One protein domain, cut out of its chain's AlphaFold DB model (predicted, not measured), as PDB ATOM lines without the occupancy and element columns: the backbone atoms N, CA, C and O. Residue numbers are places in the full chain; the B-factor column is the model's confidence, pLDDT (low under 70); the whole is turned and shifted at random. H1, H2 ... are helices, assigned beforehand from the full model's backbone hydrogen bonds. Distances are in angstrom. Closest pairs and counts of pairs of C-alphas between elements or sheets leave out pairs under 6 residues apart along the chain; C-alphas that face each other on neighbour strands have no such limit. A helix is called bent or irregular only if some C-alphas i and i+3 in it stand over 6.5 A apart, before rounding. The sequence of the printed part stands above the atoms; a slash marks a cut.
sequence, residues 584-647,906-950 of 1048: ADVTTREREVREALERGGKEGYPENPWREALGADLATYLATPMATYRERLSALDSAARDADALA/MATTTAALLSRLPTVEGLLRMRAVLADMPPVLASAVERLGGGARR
ATOM      1  N   ALA A 584      82.697  91.302 180.737       79.69
ATOM      2  CA  ALA A 584      81.375  91.882 180.490       79.69
ATOM      3  C   ALA A 584      81.010  93.020 181.467       79.69
ATOM      4  O   ALA A 584      80.403  94.010 181.058       79.69
ATOM      5  N   ASP A 585      81.407  92.909 182.738       77.12
ATOM      6  CA  ASP A 585      81.105  93.902 183.777       77.12
ATOM      7  C   ASP A 585      81.877  95.208 183.515       77.12
ATOM      8  O   ASP A 585      81.366  96.308 183.731       77.12
ATOM      9  N   VAL A 586      83.106  95.077 182.997       79.38
ATOM     10  CA  VAL A 586      83.988  96.194 182.636       79.38
ATOM     11  C   VAL A 586      83.573  96.827 181.305       79.38
ATOM     12  O   VAL A 586      83.457  98.049 181.227       79.38
ATOM     13  N   THR A 587      83.304  96.034 180.260       83.31
ATOM     14  CA  THR A 587      82.930  96.567 178.933       83.31
ATOM     15  C   THR A 587      81.571  97.263 178.938       83.31
ATOM     16  O   THR A 587      81.398  98.261 178.243       83.31
ATOM     17  N   THR A 588      80.631  96.826 179.782       88.38
ATOM     18  CA  THR A 588      79.334  97.508 179.968       88.38
ATOM     19  C   THR A 588      79.488  98.930 180.535       88.38
ATOM     20  O   THR A 588      78.600  99.757 180.350       88.38
ATOM     21  N   ARG A 589      80.616  99.235 181.195       88.75
ATOM     22  CA  ARG A 589      80.934 100.536 181.817       88.75
ATOM     23  C   ARG A 589      82.175 101.210 181.214       88.75
ATOM     24  O   ARG A 589      82.782 102.079 181.839       88.75
ATOM     25  N   GLU A 590      82.575 100.818 180.000       89.25
ATOM     26  CA  GLU A 590      83.808 101.299 179.356       89.25
ATOM     27  C   GLU A 590      83.837 102.830 179.219       89.25
ATOM     28  O   GLU A 590      84.882 103.460 179.399       89.25
ATOM     29  N   ARG A 591      82.678 103.445 178.945       90.75
ATOM     30  CA  ARG A 591      82.542 104.899 178.820       90.75
ATOM     31  C   ARG A 591      82.841 105.596 180.144       90.75
ATOM     32  O   ARG A 591      83.637 106.526 180.159       90.75
ATOM     33  N   GLU A 592      82.220 105.159 181.231       91.12
ATOM     34  CA  GLU A 592      82.379 105.738 182.565       91.12
ATOM     35  C   GLU A 592      83.809 105.543 183.086       91.12
ATOM     36  O   GLU A 592      84.401 106.471 183.637       91.12
ATOM     37  N   VAL A 593      84.400 104.366 182.846       89.00
ATOM     38  CA  VAL A 593      85.809 104.063 183.155       89.00
ATOM     39  C   VAL A 593      86.742 105.028 182.424       89.00
ATOM     40  O   VAL A 593      87.597 105.658 183.047       89.00
ATOM     41  N   ARG A 594      86.554 105.190 181.110       89.31
ATOM     42  CA  ARG A 594      87.329 106.114 180.275       89.31
ATOM     43  C   ARG A 594      87.158 107.564 180.739       89.31
ATOM     44  O   ARG A 594      88.146 108.256 180.954       89.31
ATOM     45  N   GLU A 595      85.919 107.996 180.959       90.38
ATOM     46  CA  GLU A 595      85.559 109.351 181.393       90.38
ATOM     47  C   GLU A 595      86.166 109.709 182.765       90.38
ATOM     48  O   GLU A 595      86.614 110.841 182.974       90.38
ATOM     49  N   ALA A 596      86.247 108.744 183.688       89.31
ATOM     50  CA  ALA A 596      86.926 108.913 184.970       89.31
ATOM     51  C   ALA A 596      88.458 108.983 184.823       89.31
ATOM     52  O   ALA A 596      89.077 109.887 185.387       89.31
ATOM     53  N   LEU A 597      89.077 108.087 184.044       87.94
ATOM     54  CA  LEU A 597      90.534 108.069 183.840       87.94
ATOM     55  C   LEU A 597      91.039 109.305 183.079       87.94
ATOM     56  O   LEU A 597      92.054 109.887 183.465       87.94
ATOM     57  N   GLU A 598      90.322 109.752 182.045       88.19
ATOM     58  CA  GLU A 598      90.654 110.965 181.286       88.19
ATOM     59  C   GLU A 598      90.581 112.220 182.171       88.19
ATOM     60  O   GLU A 598      91.487 113.058 182.129       88.19
ATOM     61  N   ARG A 599      89.566 112.332 183.047       88.44
ATOM     62  CA  ARG A 599      89.493 113.404 184.061       88.44
ATOM     63  C   ARG A 599      90.616 113.295 185.088       88.44
ATOM     64  O   ARG A 599      91.273 114.298 185.360       88.44
ATOM     65  N   GLY A 600      90.876 112.101 185.619       86.38
ATOM     66  CA  GLY A 600      91.944 111.865 186.593       86.38
ATOM     67  C   GLY A 600      93.325 112.248 186.058       86.38
ATOM     68  O   GLY A 600      94.099 112.905 186.757       86.38
ATOM     69  N   GLY A 601      93.607 111.925 184.792       85.19
ATOM     70  CA  GLY A 601      94.813 112.356 184.086       85.19
ATOM     71  C   GLY A 601      94.864 113.870 183.861       85.19
ATOM     72  O   GLY A 601      95.850 114.507 184.234       85.19
ATOM     73  N   LYS A 602      93.794 114.464 183.307       88.12
ATOM     74  CA  LYS A 602      93.705 115.906 183.004       88.12
ATOM     75  C   LYS A 602      93.877 116.786 184.243       88.12
ATOM     76  O   LYS A 602      94.645 117.744 184.215       88.12
ATOM     77  N   GLU A 603      93.177 116.466 185.327       89.94
ATOM     78  CA  GLU A 603      93.241 117.237 186.573       89.94
ATOM     79  C   GLU A 603      94.466 116.877 187.434       89.94
ATOM     80  O   GLU A 603      94.749 117.553 188.429       89.94
ATOM     81  N   GLY A 604      95.228 115.843 187.054       87.50
ATOM     82  CA  GLY A 604      96.416 115.367 187.763       87.50
ATOM     83  C   GLY A 604      96.087 114.844 189.158       87.50
ATOM     84  O   GLY A 604      96.636 115.347 190.135       87.50
ATOM     85  N   TYR A 605      95.158 113.887 189.240       85.94
ATOM     86  CA  TYR A 605      94.596 113.340 190.480       85.94
ATOM     87  C   TYR A 605      95.606 112.866 191.547       85.94
ATOM     88  O   TYR A 605      95.349 113.165 192.715       85.94
ATOM     89  N   PRO A 606      96.729 112.181 191.219       81.38
ATOM     90  CA  PRO A 606      97.602 111.594 192.240       81.38
ATOM     91  C   PRO A 606      98.176 112.629 193.209       81.38
ATOM     92  O   PRO A 606      98.185 112.408 194.416       81.38
ATOM     93  N   GLU A 607      98.628 113.768 192.677       85.94
ATOM     94  CA  GLU A 607      99.287 114.849 193.421       85.94
ATOM     95  C   GLU A 607      98.386 116.090 193.559       85.94
ATOM     96  O   GLU A 607      98.869 117.206 193.769       85.94
ATOM     97  N   ASN A 608      97.068 115.944 193.385       90.75
ATOM     98  CA  ASN A 608      96.145 117.059 193.556       90.75
ATOM     99  C   ASN A 608      95.820 117.250 195.052       90.75
ATOM    100  O   ASN A 608      95.207 116.358 195.639       90.75
ATOM    101  N   PRO A 609      96.152 118.397 195.681       91.69
ATOM    102  CA  PRO A 609      95.927 118.606 197.117       91.69
ATOM    103  C   PRO A 609      94.443 118.546 197.511       91.69
ATOM    104  O   PRO A 609      94.115 118.257 198.659       91.69
ATOM    105  N   TRP A 610      93.531 118.757 196.557       93.56
ATOM    106  CA  TRP A 610      92.095 118.605 196.778       93.56
ATOM    107  C   TRP A 610      91.642 117.152 196.953       93.56
ATOM    108  O   TRP A 610      90.566 116.937 197.501       93.56
ATOM    109  N   ARG A 611      92.431 116.150 196.535       89.81
ATOM    110  CA  ARG A 611      92.047 114.728 196.584       89.81
ATOM    111  C   ARG A 611      91.635 114.269 197.987       89.81
ATOM    112  O   ARG A 611      90.619 113.596 198.124       89.81
ATOM    113  N   GLU A 612      92.405 114.655 199.000       87.00
ATOM    114  CA  GLU A 612      92.152 114.319 200.410       87.00
ATOM    115  C   GLU A 612      91.323 115.394 201.129       87.00
ATOM    116  O   GLU A 612      90.597 115.099 202.076       87.00
ATOM    117  N   ALA A 613      91.422 116.649 200.682       92.25
ATOM    118  CA  ALA A 613      90.791 117.780 201.352       92.25
ATOM    119  C   ALA A 613      89.281 117.885 201.078       92.25
ATOM    120  O   ALA A 613      88.524 118.290 201.956       92.25
ATOM    121  N   LEU A 614      88.840 117.536 199.868       92.75
ATOM    122  CA  LEU A 614      87.516 117.855 199.327       92.75
ATOM    123  C   LEU A 614      86.374 117.052 199.980       92.75
ATOM    124  O   LEU A 614      86.372 115.818 199.955       92.75
ATOM    125  N   GLY A 615      85.375 117.764 200.506       91.56
ATOM    126  CA  GLY A 615      84.173 117.212 201.146       91.56
ATOM    127  C   GLY A 615      82.834 117.743 200.621       91.56
ATOM    128  O   GLY A 615      81.811 117.138 200.919       91.56
ATOM    129  N   ALA A 616      82.825 118.826 199.839       91.00
ATOM    130  CA  ALA A 616      81.613 119.305 199.168       91.00
ATOM    131  C   ALA A 616      81.141 118.341 198.062       91.00
ATOM    132  O   ALA A 616      81.946 117.613 197.478       91.00
ATOM    133  N   ASP A 617      79.848 118.379 197.738       89.75
ATOM    134  CA  ASP A 617      79.272 117.711 196.570       89.75
ATOM    135  C   ASP A 617      79.258 118.620 195.318       89.75
ATOM    136  O   ASP A 617      79.509 119.827 195.380       89.75
ATOM    137  N   LEU A 618      78.957 118.029 194.156       91.88
ATOM    138  CA  LEU A 618      78.962 118.730 192.868       91.88
ATOM    139  C   LEU A 618      77.842 119.778 192.727       91.88
ATOM    140  O   LEU A 618      78.058 120.793 192.069       91.88
ATOM    141  N   ALA A 619      76.664 119.561 193.316       91.12
ATOM    142  CA  ALA A 619      75.543 120.493 193.212       91.12
ATOM    143  C   ALA A 619      75.772 121.728 194.095       91.12
ATOM    144  O   ALA A 619      75.659 122.850 193.604       91.12
ATOM    145  N   THR A 620      76.197 121.535 195.349       90.00
ATOM    146  CA  THR A 620      76.586 122.623 196.265       90.00
ATOM    147  C   THR A 620      77.728 123.468 195.692       90.00
ATOM    148  O   THR A 620      77.698 124.700 195.780       90.00
ATOM    149  N   TYR A 621      78.705 122.823 195.042       93.75
ATOM    150  CA  TYR A 621      79.790 123.517 194.348       93.75
ATOM    151  C   TYR A 621      79.289 124.368 193.175       93.75
ATOM    152  O   TYR A 621      79.603 125.552 193.096       93.75
ATOM    153  N   LEU A 622      78.482 123.793 192.275       93.44
ATOM    154  CA  LEU A 622      77.971 124.504 191.095       93.44
ATOM    155  C   LEU A 622      76.941 125.596 191.437       93.44
ATOM    156  O   LEU A 622      76.795 126.546 190.671       93.44
ATOM    157  N   ALA A 623      76.259 125.495 192.581       93.94
ATOM    158  CA  ALA A 623      75.355 126.529 193.087       93.94
ATOM    159  C   ALA A 623      76.087 127.778 193.622       93.94
ATOM    160  O   ALA A 623      75.474 128.837 193.761       93.94
ATOM    161  N   THR A 624      77.389 127.679 193.915       92.94
ATOM    162  CA  THR A 624      78.181 128.769 194.501       92.94
ATOM    163  C   THR A 624      79.068 129.440 193.440       92.94
ATOM    164  O   THR A 624      79.853 128.761 192.778       92.94
ATOM    165  N   PRO A 625      79.033 130.778 193.274       94.25
ATOM    166  CA  PRO A 625      79.884 131.457 192.300       94.25
ATOM    167  C   PRO A 625      81.385 131.223 192.539       94.25
ATOM    168  O   PRO A 625      81.909 131.464 193.627       94.25
ATOM    169  N   MET A 626      82.117 130.861 191.480       93.62
ATOM    170  CA  MET A 626      83.580 130.654 191.494       93.62
ATOM    171  C   MET A 626      84.369 131.844 192.082       93.62
ATOM    172  O   MET A 626      85.445 131.661 192.655       93.62
ATOM    173  N   ALA A 627      83.848 133.071 191.958       94.19
ATOM    174  CA  ALA A 627      84.431 134.256 192.586       94.19
ATOM    175  C   ALA A 627      84.454 134.142 194.122       94.19
ATOM    176  O   ALA A 627      85.497 134.372 194.728       94.19
ATOM    177  N   THR A 628      83.351 133.694 194.728       94.69
ATOM    178  CA  THR A 628      83.194 133.509 196.177       94.69
ATOM    179  C   THR A 628      84.139 132.438 196.724       94.69
ATOM    180  O   THR A 628      84.734 132.633 197.781       94.69
ATOM    181  N   TYR A 629      84.362 131.333 196.000       94.50
ATOM    182  CA  TYR A 629      85.373 130.347 196.408       94.50
ATOM    183  C   TYR A 629      86.801 130.892 196.319       94.50
ATOM    184  O   TYR A 629      87.605 130.640 197.216       94.50
ATOM    185  N   ARG A 630      87.126 131.669 195.276       95.38
ATOM    186  CA  ARG A 630      88.445 132.307 195.147       95.38
ATOM    187  C   ARG A 630      88.693 133.327 196.262       95.38
ATOM    188  O   ARG A 630      89.793 133.369 196.801       95.38
ATOM    189  N   GLU A 631      87.680 134.111 196.619       96.06
ATOM    190  CA  GLU A 631      87.719 135.063 197.731       96.06
ATOM    191  C   GLU A 631      87.944 134.352 199.072       96.06
ATOM    192  O   GLU A 631      88.935 134.630 199.748       96.06
ATOM    193  N   ARG A 632      87.101 133.363 199.412       95.62
ATOM    194  CA  ARG A 632      87.222 132.570 200.650       95.62
ATOM    195  C   ARG A 632      88.586 131.890 200.771       95.62
ATOM    196  O   ARG A 632      89.202 131.950 201.830       95.62
ATOM    197  N   LEU A 633      89.090 131.284 199.693       95.94
ATOM    198  CA  LEU A 633      90.394 130.614 199.707       95.94
ATOM    199  C   LEU A 633      91.584 131.586 199.711       95.94
ATOM    200  O   LEU A 633      92.625 131.248 200.264       95.94
ATOM    201  N   SER A 634      91.441 132.798 199.167       96.38
ATOM    202  CA  SER A 634      92.452 133.858 199.294       96.38
ATOM    203  C   SER A 634      92.507 134.421 200.723       96.38
ATOM    204  O   SER A 634      93.589 134.621 201.276       96.38
ATOM    205  N   ALA A 635      91.346 134.603 201.365       96.00
ATOM    206  CA  ALA A 635      91.253 134.991 202.772       96.00
ATOM    207  C   ALA A 635      91.810 133.901 203.706       96.00
ATOM    208  O   ALA A 635      92.525 134.213 204.659       96.00
ATOM    209  N   LEU A 636      91.533 132.629 203.403       96.81
ATOM    210  CA  LEU A 636      92.118 131.470 204.078       96.81
ATOM    211  C   LEU A 636      93.648 131.438 203.945       96.81
ATOM    212  O   LEU A 636      94.340 131.270 204.944       96.81
ATOM    213  N   ASP A 637      94.180 131.615 202.734       96.81
ATOM    214  CA  ASP A 637      95.626 131.597 202.491       96.81
ATOM    215  C   ASP A 637      96.352 132.770 203.170       96.81
ATOM    216  O   ASP A 637      97.463 132.603 203.672       96.81
ATOM    217  N   SER A 638      95.706 133.939 203.271       96.81
ATOM    218  CA  SER A 638      96.216 135.033 204.105       96.81
ATOM    219  C   SER A 638      96.236 134.644 205.581       96.81
ATOM    220  O   SER A 638      97.291 134.719 206.198       96.81
ATOM    221  N   ALA A 639      95.124 134.135 206.127       96.75
ATOM    222  CA  ALA A 639      95.051 133.722 207.530       96.75
ATOM    223  C   ALA A 639      96.066 132.614 207.879       96.75
ATOM    224  O   ALA A 639      96.607 132.605 208.984       96.75
ATOM    225  N   ALA A 640      96.367 131.713 206.937       96.81
ATOM    226  CA  ALA A 640      97.405 130.697 207.093       96.81
ATOM    227  C   ALA A 640      98.812 131.311 207.134       96.81
ATOM    228  O   ALA A 640      99.603 130.965 208.008       96.81
ATOM    229  N   ARG A 641      99.114 132.273 206.249       96.50
ATOM    230  CA  ARG A 641     100.380 133.026 206.271       96.50
ATOM    231  C   ARG A 641     100.536 133.863 207.548       96.50
ATOM    232  O   ARG A 641     101.610 133.845 208.145       96.50
ATOM    233  N   ASP A 642      99.469 134.520 207.998       95.31
ATOM    234  CA  ASP A 642      99.446 135.326 209.226       95.31
ATOM    235  C   ASP A 642      99.654 134.457 210.480       95.31
ATOM    236  O   ASP A 642     100.400 134.827 211.387       95.31
ATOM    237  N   ALA A 643      99.038 133.270 210.526       95.06
ATOM    238  CA  ALA A 643      99.254 132.306 211.600       95.06
ATOM    239  C   ALA A 643     100.677 131.725 211.575       95.06
ATOM    240  O   ALA A 643     101.311 131.621 212.628       95.06
ATOM    241  N   ASP A 644     101.194 131.343 210.405       95.75
ATOM    242  CA  ASP A 644     102.511 130.707 210.258       95.75
ATOM    243  C   ASP A 644     103.675 131.665 210.543       95.75
ATOM    244  O   ASP A 644     104.703 131.232 211.068       95.75
ATOM    245  N   ALA A 645     103.497 132.965 210.292       95.06
ATOM    246  CA  ALA A 645     104.426 134.012 210.726       95.06
ATOM    247  C   ALA A 645     104.551 134.108 212.263       95.06
ATOM    248  O   ALA A 645     105.561 134.590 212.771       95.06
ATOM    249  N   LEU A 646     103.551 133.617 213.004       93.75
ATOM    250  CA  LEU A 646     103.517 133.561 214.470       93.75
ATOM    251  C   LEU A 646     103.841 132.157 215.028       93.75
ATOM    252  O   LEU A 646     103.665 131.916 216.222       93.75
ATOM    253  N   ALA A 647     104.303 131.221 214.191       91.00
ATOM    254  CA  ALA A 647     104.693 129.873 214.611       91.00
ATOM    255  C   ALA A 647     106.151 129.827 215.114       91.00
ATOM    256  O   ALA A 647     107.079 129.656 214.311       91.00
ATOM    257  N   MET A 906     100.608 125.762 207.558       94.06
ATOM    258  CA  MET A 906      99.561 125.472 206.574       94.06
ATOM    259  C   MET A 906      99.616 126.343 205.311       94.06
ATOM    260  O   MET A 906      99.010 125.965 204.310       94.06
ATOM    261  N   ALA A 907     100.377 127.442 205.296       94.25
ATOM    262  CA  ALA A 907     100.457 128.374 204.165       94.25
ATOM    263  C   ALA A 907     100.855 127.705 202.832       94.25
ATOM    264  O   ALA A 907     100.366 128.064 201.763       94.25
ATOM    265  N   THR A 908     101.721 126.689 202.870       95.06
ATOM    266  CA  THR A 908     102.088 125.901 201.679       95.06
ATOM    267  C   THR A 908     100.928 125.038 201.175       95.06
ATOM    268  O   THR A 908     100.745 124.890 199.967       95.06
ATOM    269  N   THR A 909     100.116 124.494 202.085       93.81
ATOM    270  CA  THR A 909      98.924 123.700 201.769       93.81
ATOM    271  C   THR A 909      97.797 124.579 201.228       93.81
ATOM    272  O   THR A 909      97.194 124.222 200.217       93.81
ATOM    273  N   THR A 910      97.532 125.742 201.831       95.69
ATOM    274  CA  THR A 910      96.514 126.684 201.335       95.69
ATOM    275  C   THR A 910      96.884 127.259 199.973       95.69
ATOM    276  O   THR A 910      96.027 127.284 199.093       95.69
ATOM    277  N   ALA A 911      98.156 127.591 199.731       95.81
ATOM    278  CA  ALA A 911      98.614 128.058 198.424       95.81
ATOM    279  C   ALA A 911      98.496 126.965 197.343       95.81
ATOM    280  O   ALA A 911      98.088 127.240 196.207       95.81
ATOM    281  N   ALA A 912      98.789 125.705 197.685       94.62
ATOM    282  CA  ALA A 912      98.594 124.563 196.791       94.62
ATOM    283  C   ALA A 912      97.104 124.318 196.474       94.62
ATOM    284  O   ALA A 912      96.746 124.077 195.321       94.62
ATOM    285  N   LEU A 913      96.218 124.429 197.469       95.50
ATOM    286  CA  LEU A 913      94.766 124.326 197.285       95.50
ATOM    287  C   LEU A 913      94.224 125.478 196.421       95.50
ATOM    288  O   LEU A 913      93.548 125.232 195.424       95.50
ATOM    289  N   LEU A 914      94.573 126.727 196.744       95.62
ATOM    290  CA  LEU A 914      94.143 127.930 196.022       95.62
ATOM    291  C   LEU A 914      94.589 127.907 194.551       95.62
ATOM    292  O   LEU A 914      93.773 128.137 193.657       95.62
ATOM    293  N   SER A 915      95.850 127.560 194.279       95.75
ATOM    294  CA  SER A 915      96.373 127.448 192.907       95.75
ATOM    295  C   SER A 915      95.755 126.296 192.101       95.75
ATOM    296  O   SER A 915      95.686 126.373 190.874       95.75
ATOM    297  N   ARG A 916      95.250 125.245 192.767       95.31
ATOM    298  CA  ARG A 916      94.592 124.090 192.127       95.31
ATOM    299  C   ARG A 916      93.057 124.151 192.170       95.31
ATOM    300  O   ARG A 916      92.423 123.251 191.621       95.31
ATOM    301  N   LEU A 917      92.451 125.212 192.717       94.88
ATOM    302  CA  LEU A 917      90.991 125.428 192.764       94.88
ATOM    303  C   LEU A 917      90.263 125.165 191.424       94.88
ATOM    304  O   LEU A 917      89.214 124.521 191.465       94.88
ATOM    305  N   PRO A 918      90.778 125.564 190.237       94.12
ATOM    306  CA  PRO A 918      90.104 125.287 188.962       94.12
ATOM    307  C   PRO A 918      89.886 123.796 188.656       94.12
ATOM    308  O   PRO A 918      89.050 123.467 187.822       94.12
ATOM    309  N   THR A 919      90.613 122.892 189.322       94.25
ATOM    310  CA  THR A 919      90.472 121.439 189.131       94.25
ATOM    311  C   THR A 919      89.317 120.819 189.921       94.25
ATOM    312  O   THR A 919      88.901 119.702 189.616       94.25
ATOM    313  N   VAL A 920      88.774 121.527 190.925       94.38
ATOM    314  CA  VAL A 920      87.790 120.975 191.876       94.38
ATOM    315  C   VAL A 920      86.538 120.455 191.173       94.38
ATOM    316  O   VAL A 920      86.084 119.360 191.491       94.38
ATOM    317  N   GLU A 921      86.023 121.156 190.161       94.06
ATOM    318  CA  GLU A 921      84.863 120.681 189.394       94.06
ATOM    319  C   GLU A 921      85.137 119.335 188.697       94.06
ATOM    320  O   GLU A 921      84.307 118.425 188.735       94.06
ATOM    321  N   GLY A 922      86.321 119.177 188.095       91.69
ATOM    322  CA  GLY A 922      86.731 117.936 187.438       91.69
ATOM    323  C   GLY A 922      86.875 116.776 188.425       91.69
ATOM    324  O   GLY A 922      86.449 115.660 188.123       91.69
ATOM    325  N   LEU A 923      87.381 117.053 189.632       91.19
ATOM    326  CA  LEU A 923      87.455 116.090 190.734       91.19
ATOM    327  C   LEU A 923      86.065 115.673 191.233       91.19
ATOM    328  O   LEU A 923      85.815 114.482 191.399       91.19
ATOM    329  N   LEU A 924      85.149 116.625 191.434       92.38
ATOM    330  CA  LEU A 924      83.772 116.349 191.860       92.38
ATOM    331  C   LEU A 924      83.020 115.516 190.815       92.38
ATOM    332  O   LEU A 924      82.392 114.517 191.159       92.38
ATOM    333  N   ARG A 925      83.155 115.859 189.526       91.62
ATOM    334  CA  ARG A 925      82.598 115.066 188.417       91.62
ATOM    335  C   ARG A 925      83.218 113.673 188.315       91.62
ATOM    336  O   ARG A 925      82.517 112.734 187.960       91.62
ATOM    337  N   MET A 926      84.505 113.512 188.626       90.25
ATOM    338  CA  MET A 926      85.142 112.191 188.671       90.25
ATOM    339  C   MET A 926      84.626 111.354 189.851       90.25
ATOM    340  O   MET A 926      84.308 110.186 189.664       90.25
ATOM    341  N   ARG A 927      84.476 111.945 191.047       88.75
ATOM    342  CA  ARG A 927      83.924 111.251 192.226       88.75
ATOM    343  C   ARG A 927      82.462 110.842 192.031       88.75
ATOM    344  O   ARG A 927      82.108 109.750 192.451       88.75
ATOM    345  N   ALA A 928      81.654 111.655 191.347       89.75
ATOM    346  CA  ALA A 928      80.292 111.278 190.961       89.75
ATOM    347  C   ALA A 928      80.281 110.046 190.033       89.75
ATOM    348  O   ALA A 928      79.631 109.055 190.340       89.75
ATOM    349  N   VAL A 929      81.086 110.056 188.961       90.44
ATOM    350  CA  VAL A 929      81.206 108.908 188.037       90.44
ATOM    351  C   VAL A 929      81.729 107.642 188.737       90.44
ATOM    352  O   VAL A 929      81.313 106.541 188.389       90.44
ATOM    353  N   LEU A 930      82.605 107.775 189.738       89.25
ATOM    354  CA  LEU A 930      83.079 106.650 190.555       89.25
ATOM    355  C   LEU A 930      82.021 106.122 191.542       89.25
ATOM    356  O   LEU A 930      82.058 104.939 191.868       89.25
ATOM    357  N   ALA A 931      81.094 106.960 192.014       88.44
ATOM    358  CA  ALA A 931      80.027 106.548 192.930       88.44
ATOM    359  C   ALA A 931      78.944 105.697 192.238       88.44
ATOM    360  O   ALA A 931      78.396 104.789 192.858       88.44
ATOM    361  N   ASP A 932      78.696 105.935 190.946       89.19
ATOM    362  CA  ASP A 932      77.756 105.159 190.119       89.19
ATOM    363  C   ASP A 932      78.335 103.808 189.624       89.19
ATOM    364  O   ASP A 932      77.643 103.023 188.963       89.19
ATOM    365  N   MET A 933      79.611 103.516 189.914       88.62
ATOM    366  CA  MET A 933      80.281 102.265 189.538       88.62
ATOM    367  C   MET A 933      80.153 101.172 190.614       88.62
ATOM    368  O   MET A 933      80.148 101.466 191.809       88.62
ATOM    369  N   PRO A 934      80.187  99.879 190.229       87.94
ATOM    370  CA  PRO A 934      80.404  98.786 191.177       87.94
ATOM    371  C   PRO A 934      81.693  99.014 191.998       87.94
ATOM    372  O   PRO A 934      82.723  99.329 191.392       87.94
ATOM    373  N   PRO A 935      81.712  98.797 193.332       85.56
ATOM    374  CA  PRO A 935      82.854  99.159 194.188       85.56
ATOM    375  C   PRO A 935      84.199  98.558 193.755       85.56
ATOM    376  O   PRO A 935      85.247  99.194 193.859       85.56
ATOM    377  N   VAL A 936      84.156  97.338 193.212       84.94
ATOM    378  CA  VAL A 936      85.304  96.593 192.669       84.94
ATOM    379  C   VAL A 936      85.974  97.341 191.508       84.94
ATOM    380  O   VAL A 936      87.206  97.390 191.432       84.94
ATOM    381  N   LEU A 937      85.159  97.950 190.638       86.50
ATOM    382  CA  LEU A 937      85.583  98.731 189.478       86.50
ATOM    383  C   LEU A 937      85.975 100.152 189.894       86.50
ATOM    384  O   LEU A 937      87.064 100.596 189.542       86.50
ATOM    385  N   ALA A 938      85.158 100.820 190.715       87.19
ATOM    386  CA  ALA A 938      85.447 102.153 191.249       87.19
ATOM    387  C   ALA A 938      86.832 102.208 191.922       87.19
ATOM    388  O   ALA A 938      87.662 103.056 191.599       87.19
ATOM    389  N   SER A 939      87.126 101.232 192.790       85.12
ATOM    390  CA  SER A 939      88.405 101.135 193.502       85.12
ATOM    391  C   SER A 939      89.604 100.848 192.585       85.12
ATOM    392  O   SER A 939      90.727 101.243 192.911       85.12
ATOM    393  N   ALA A 940      89.395 100.180 191.445       85.81
ATOM    394  CA  ALA A 940      90.439  99.977 190.442       85.81
ATOM    395  C   ALA A 940      90.685 101.253 189.626       85.81
ATOM    396  O   ALA A 940      91.827 101.682 189.474       85.81
ATOM    397  N   VAL A 941      89.614 101.895 189.149       86.25
ATOM    398  CA  VAL A 941      89.667 103.135 188.361       86.25
ATOM    399  C   VAL A 941      90.288 104.278 189.166       86.25
ATOM    400  O   VAL A 941      91.154 104.978 188.644       86.25
ATOM    401  N   GLU A 942      89.937 104.431 190.448       84.12
ATOM    402  CA  GLU A 942      90.559 105.439 191.316       84.12
ATOM    403  C   GLU A 942      92.070 105.185 191.484       84.12
ATOM    404  O   GLU A 942      92.879 106.103 191.322       84.12
ATOM    405  N   ARG A 943      92.480 103.934 191.749       80.44
ATOM    406  CA  ARG A 943      93.902 103.573 191.895       80.44
ATOM    407  C   ARG A 943      94.691 103.735 190.594       80.44
ATOM    408  O   ARG A 943      95.834 104.184 190.641       80.44
ATOM    409  N   LEU A 944      94.091 103.430 189.443       77.94
ATOM    410  CA  LEU A 944      94.681 103.670 188.122       77.94
ATOM    411  C   LEU A 944      94.832 105.172 187.835       77.94
ATOM    412  O   LEU A 944      95.907 105.609 187.421       77.94
ATOM    413  N   GLY A 945      93.811 105.979 188.147       68.56
ATOM    414  CA  GLY A 945      93.897 107.444 188.123       68.56
ATOM    415  C   GLY A 945      94.997 107.984 189.046       68.56
ATOM    416  O   GLY A 945      95.665 108.955 188.700       68.56
ATOM    417  N   GLY A 946      95.249 107.304 190.170       60.72
ATOM    418  CA  GLY A 946      96.367 107.537 191.089       60.72
ATOM    419  C   GLY A 946      97.761 107.130 190.572       60.72
ATOM    420  O   GLY A 946      98.754 107.528 191.173       60.72
ATOM    421  N   GLY A 947      97.873 106.378 189.471       51.75
ATOM    422  CA  GLY A 947      99.154 105.913 188.905       51.75
ATOM    423  C   GLY A 947      99.512 106.473 187.520       51.75
ATOM    424  O   GLY A 947     100.642 106.303 187.055       51.75
ATOM    425  N   ALA A 948      98.572 107.148 186.850       44.16
ATOM    426  CA  ALA A 948      98.604 107.388 185.403       44.16
ATOM    427  C   ALA A 948      99.820 108.172 184.861       44.16
ATOM    428  O   ALA A 948     100.170 108.007 183.693       44.16
ATOM    429  N   ARG A 949     100.527 108.982 185.670       41.94
ATOM    430  CA  ARG A 949     101.667 109.799 185.192       41.94
ATOM    431  C   ARG A 949     102.853 109.009 184.624       41.94
ATOM    432  O   ARG A 949     103.692 109.602 183.952       41.94
ATOM    433  N   ARG A 950     102.947 107.695 184.863       38.19
ATOM    434  CA  ARG A 950     103.970 106.837 184.230       38.19
ATOM    435  C   ARG A 950     103.606 106.365 182.817       38.19
ATOM    436  O   ARG A 950     104.452 105.735 182.188       38.19
TER     437      ARG A 950
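AT A GLANCE: This is residues 584 to 647 and 906 to 950 of the 1048 residues of an uncharacterized protein of Myxococcus fulvus (strain ATCC BAA-855 / HW-1) (UniProt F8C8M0). An elongated helical body is built along one long helix, H6, which bends sharply into two arms: H5 packs side by side with the first arm, H6a, at one end, while H2 and H7 join the second arm, H6b, in a small up-and-down bundle toward the other end. Short H4 packs on H6b, H3 lies near both arms, and short H1 lies at the far end of the bundle, before H2. The printed part has 109 residues with seven named helices, H1 to H7 in chain order, and no named strand; its class is all helix. It is only just loose, close to compact, with a radius of gyration of the C-alphas of 16.1 A and spans of 57 by 33 by 20 A.

HOW THE PARTS SIT: The hub is H6, residues 907 to 931, assigned as one helix by its hydrogen bonds but bent, with C-alphas 915 and 918 7.7 A apart. Its arms, H6a, residues 907 to 915, and H6b, residues 918 to 931, stand about perpendicular at 81 degrees; H6b is itself irregular, with C-alphas 918 and 921 7.0 A apart. H5, residues 626 to 644, touches H6a at a shallow tilt of 14 degrees, opposite ways; their closest C-alphas, of Ala 640 and Ala 907, are 4.8 A apart. H2, residues 590 to 603, touches H6b at a shallow tilt of 26 degrees, opposite ways, closest at the C-alphas of Ala 596 and Met 926, 5.3 A. H7, residues 935 to 945, forms a helical hairpin with H6b, touching its residues 930 to 931 alone; the closest C-alphas, of Leu 930 and Ala 938, are 5.1 A apart. H2 and H7 touch and run the same way at 36 degrees, only just a steep tilt, with the C-alphas of Gly 600 and Gly 945 closest at 5.1 A. H4, residues 618 to 623, touches H6b at a steep tilt of 43 degrees, closest at the C-alphas of Leu 618 and Leu 924, 5.5 A. H3, residues 610 to 613, is close to H6a but not clearly touching, with the C-alphas of Trp 610 and Leu 913 closest at 6.3 A. H1, residues 584 to 587, and H2 meet only through their link. Every O i to N i+4 pair is within hydrogen-bond range in H2, H4, H5 and H6a, against 9 of 10 in H6b and 6 of 7 in H7; H1 and H3 are too short for such a pair.

IN THESE COORDINATES: H1 begins at C-alpha 584, (81.375, 91.882, 180.490). From first to last C-alpha H2 measures 19.9 A, H5 26.7 A, H6a 12.0 A, H6b 21.6 A and H7 15.1 A. H7 ends at C-alpha 945, (93.897, 107.444, 188.123).

THE WHOLE: The C-alphas farthest apart, of Ala 584 and Leu 646, are 58.2 A apart. Residues 648 to 905 are not printed, and C-alphas 647 and 906 are 10.5 A apart across this cut. Of the links that are printed whole, none is long. Residues 945 to 950 have pLDDT under 70; the mean of the printed part is 88.7.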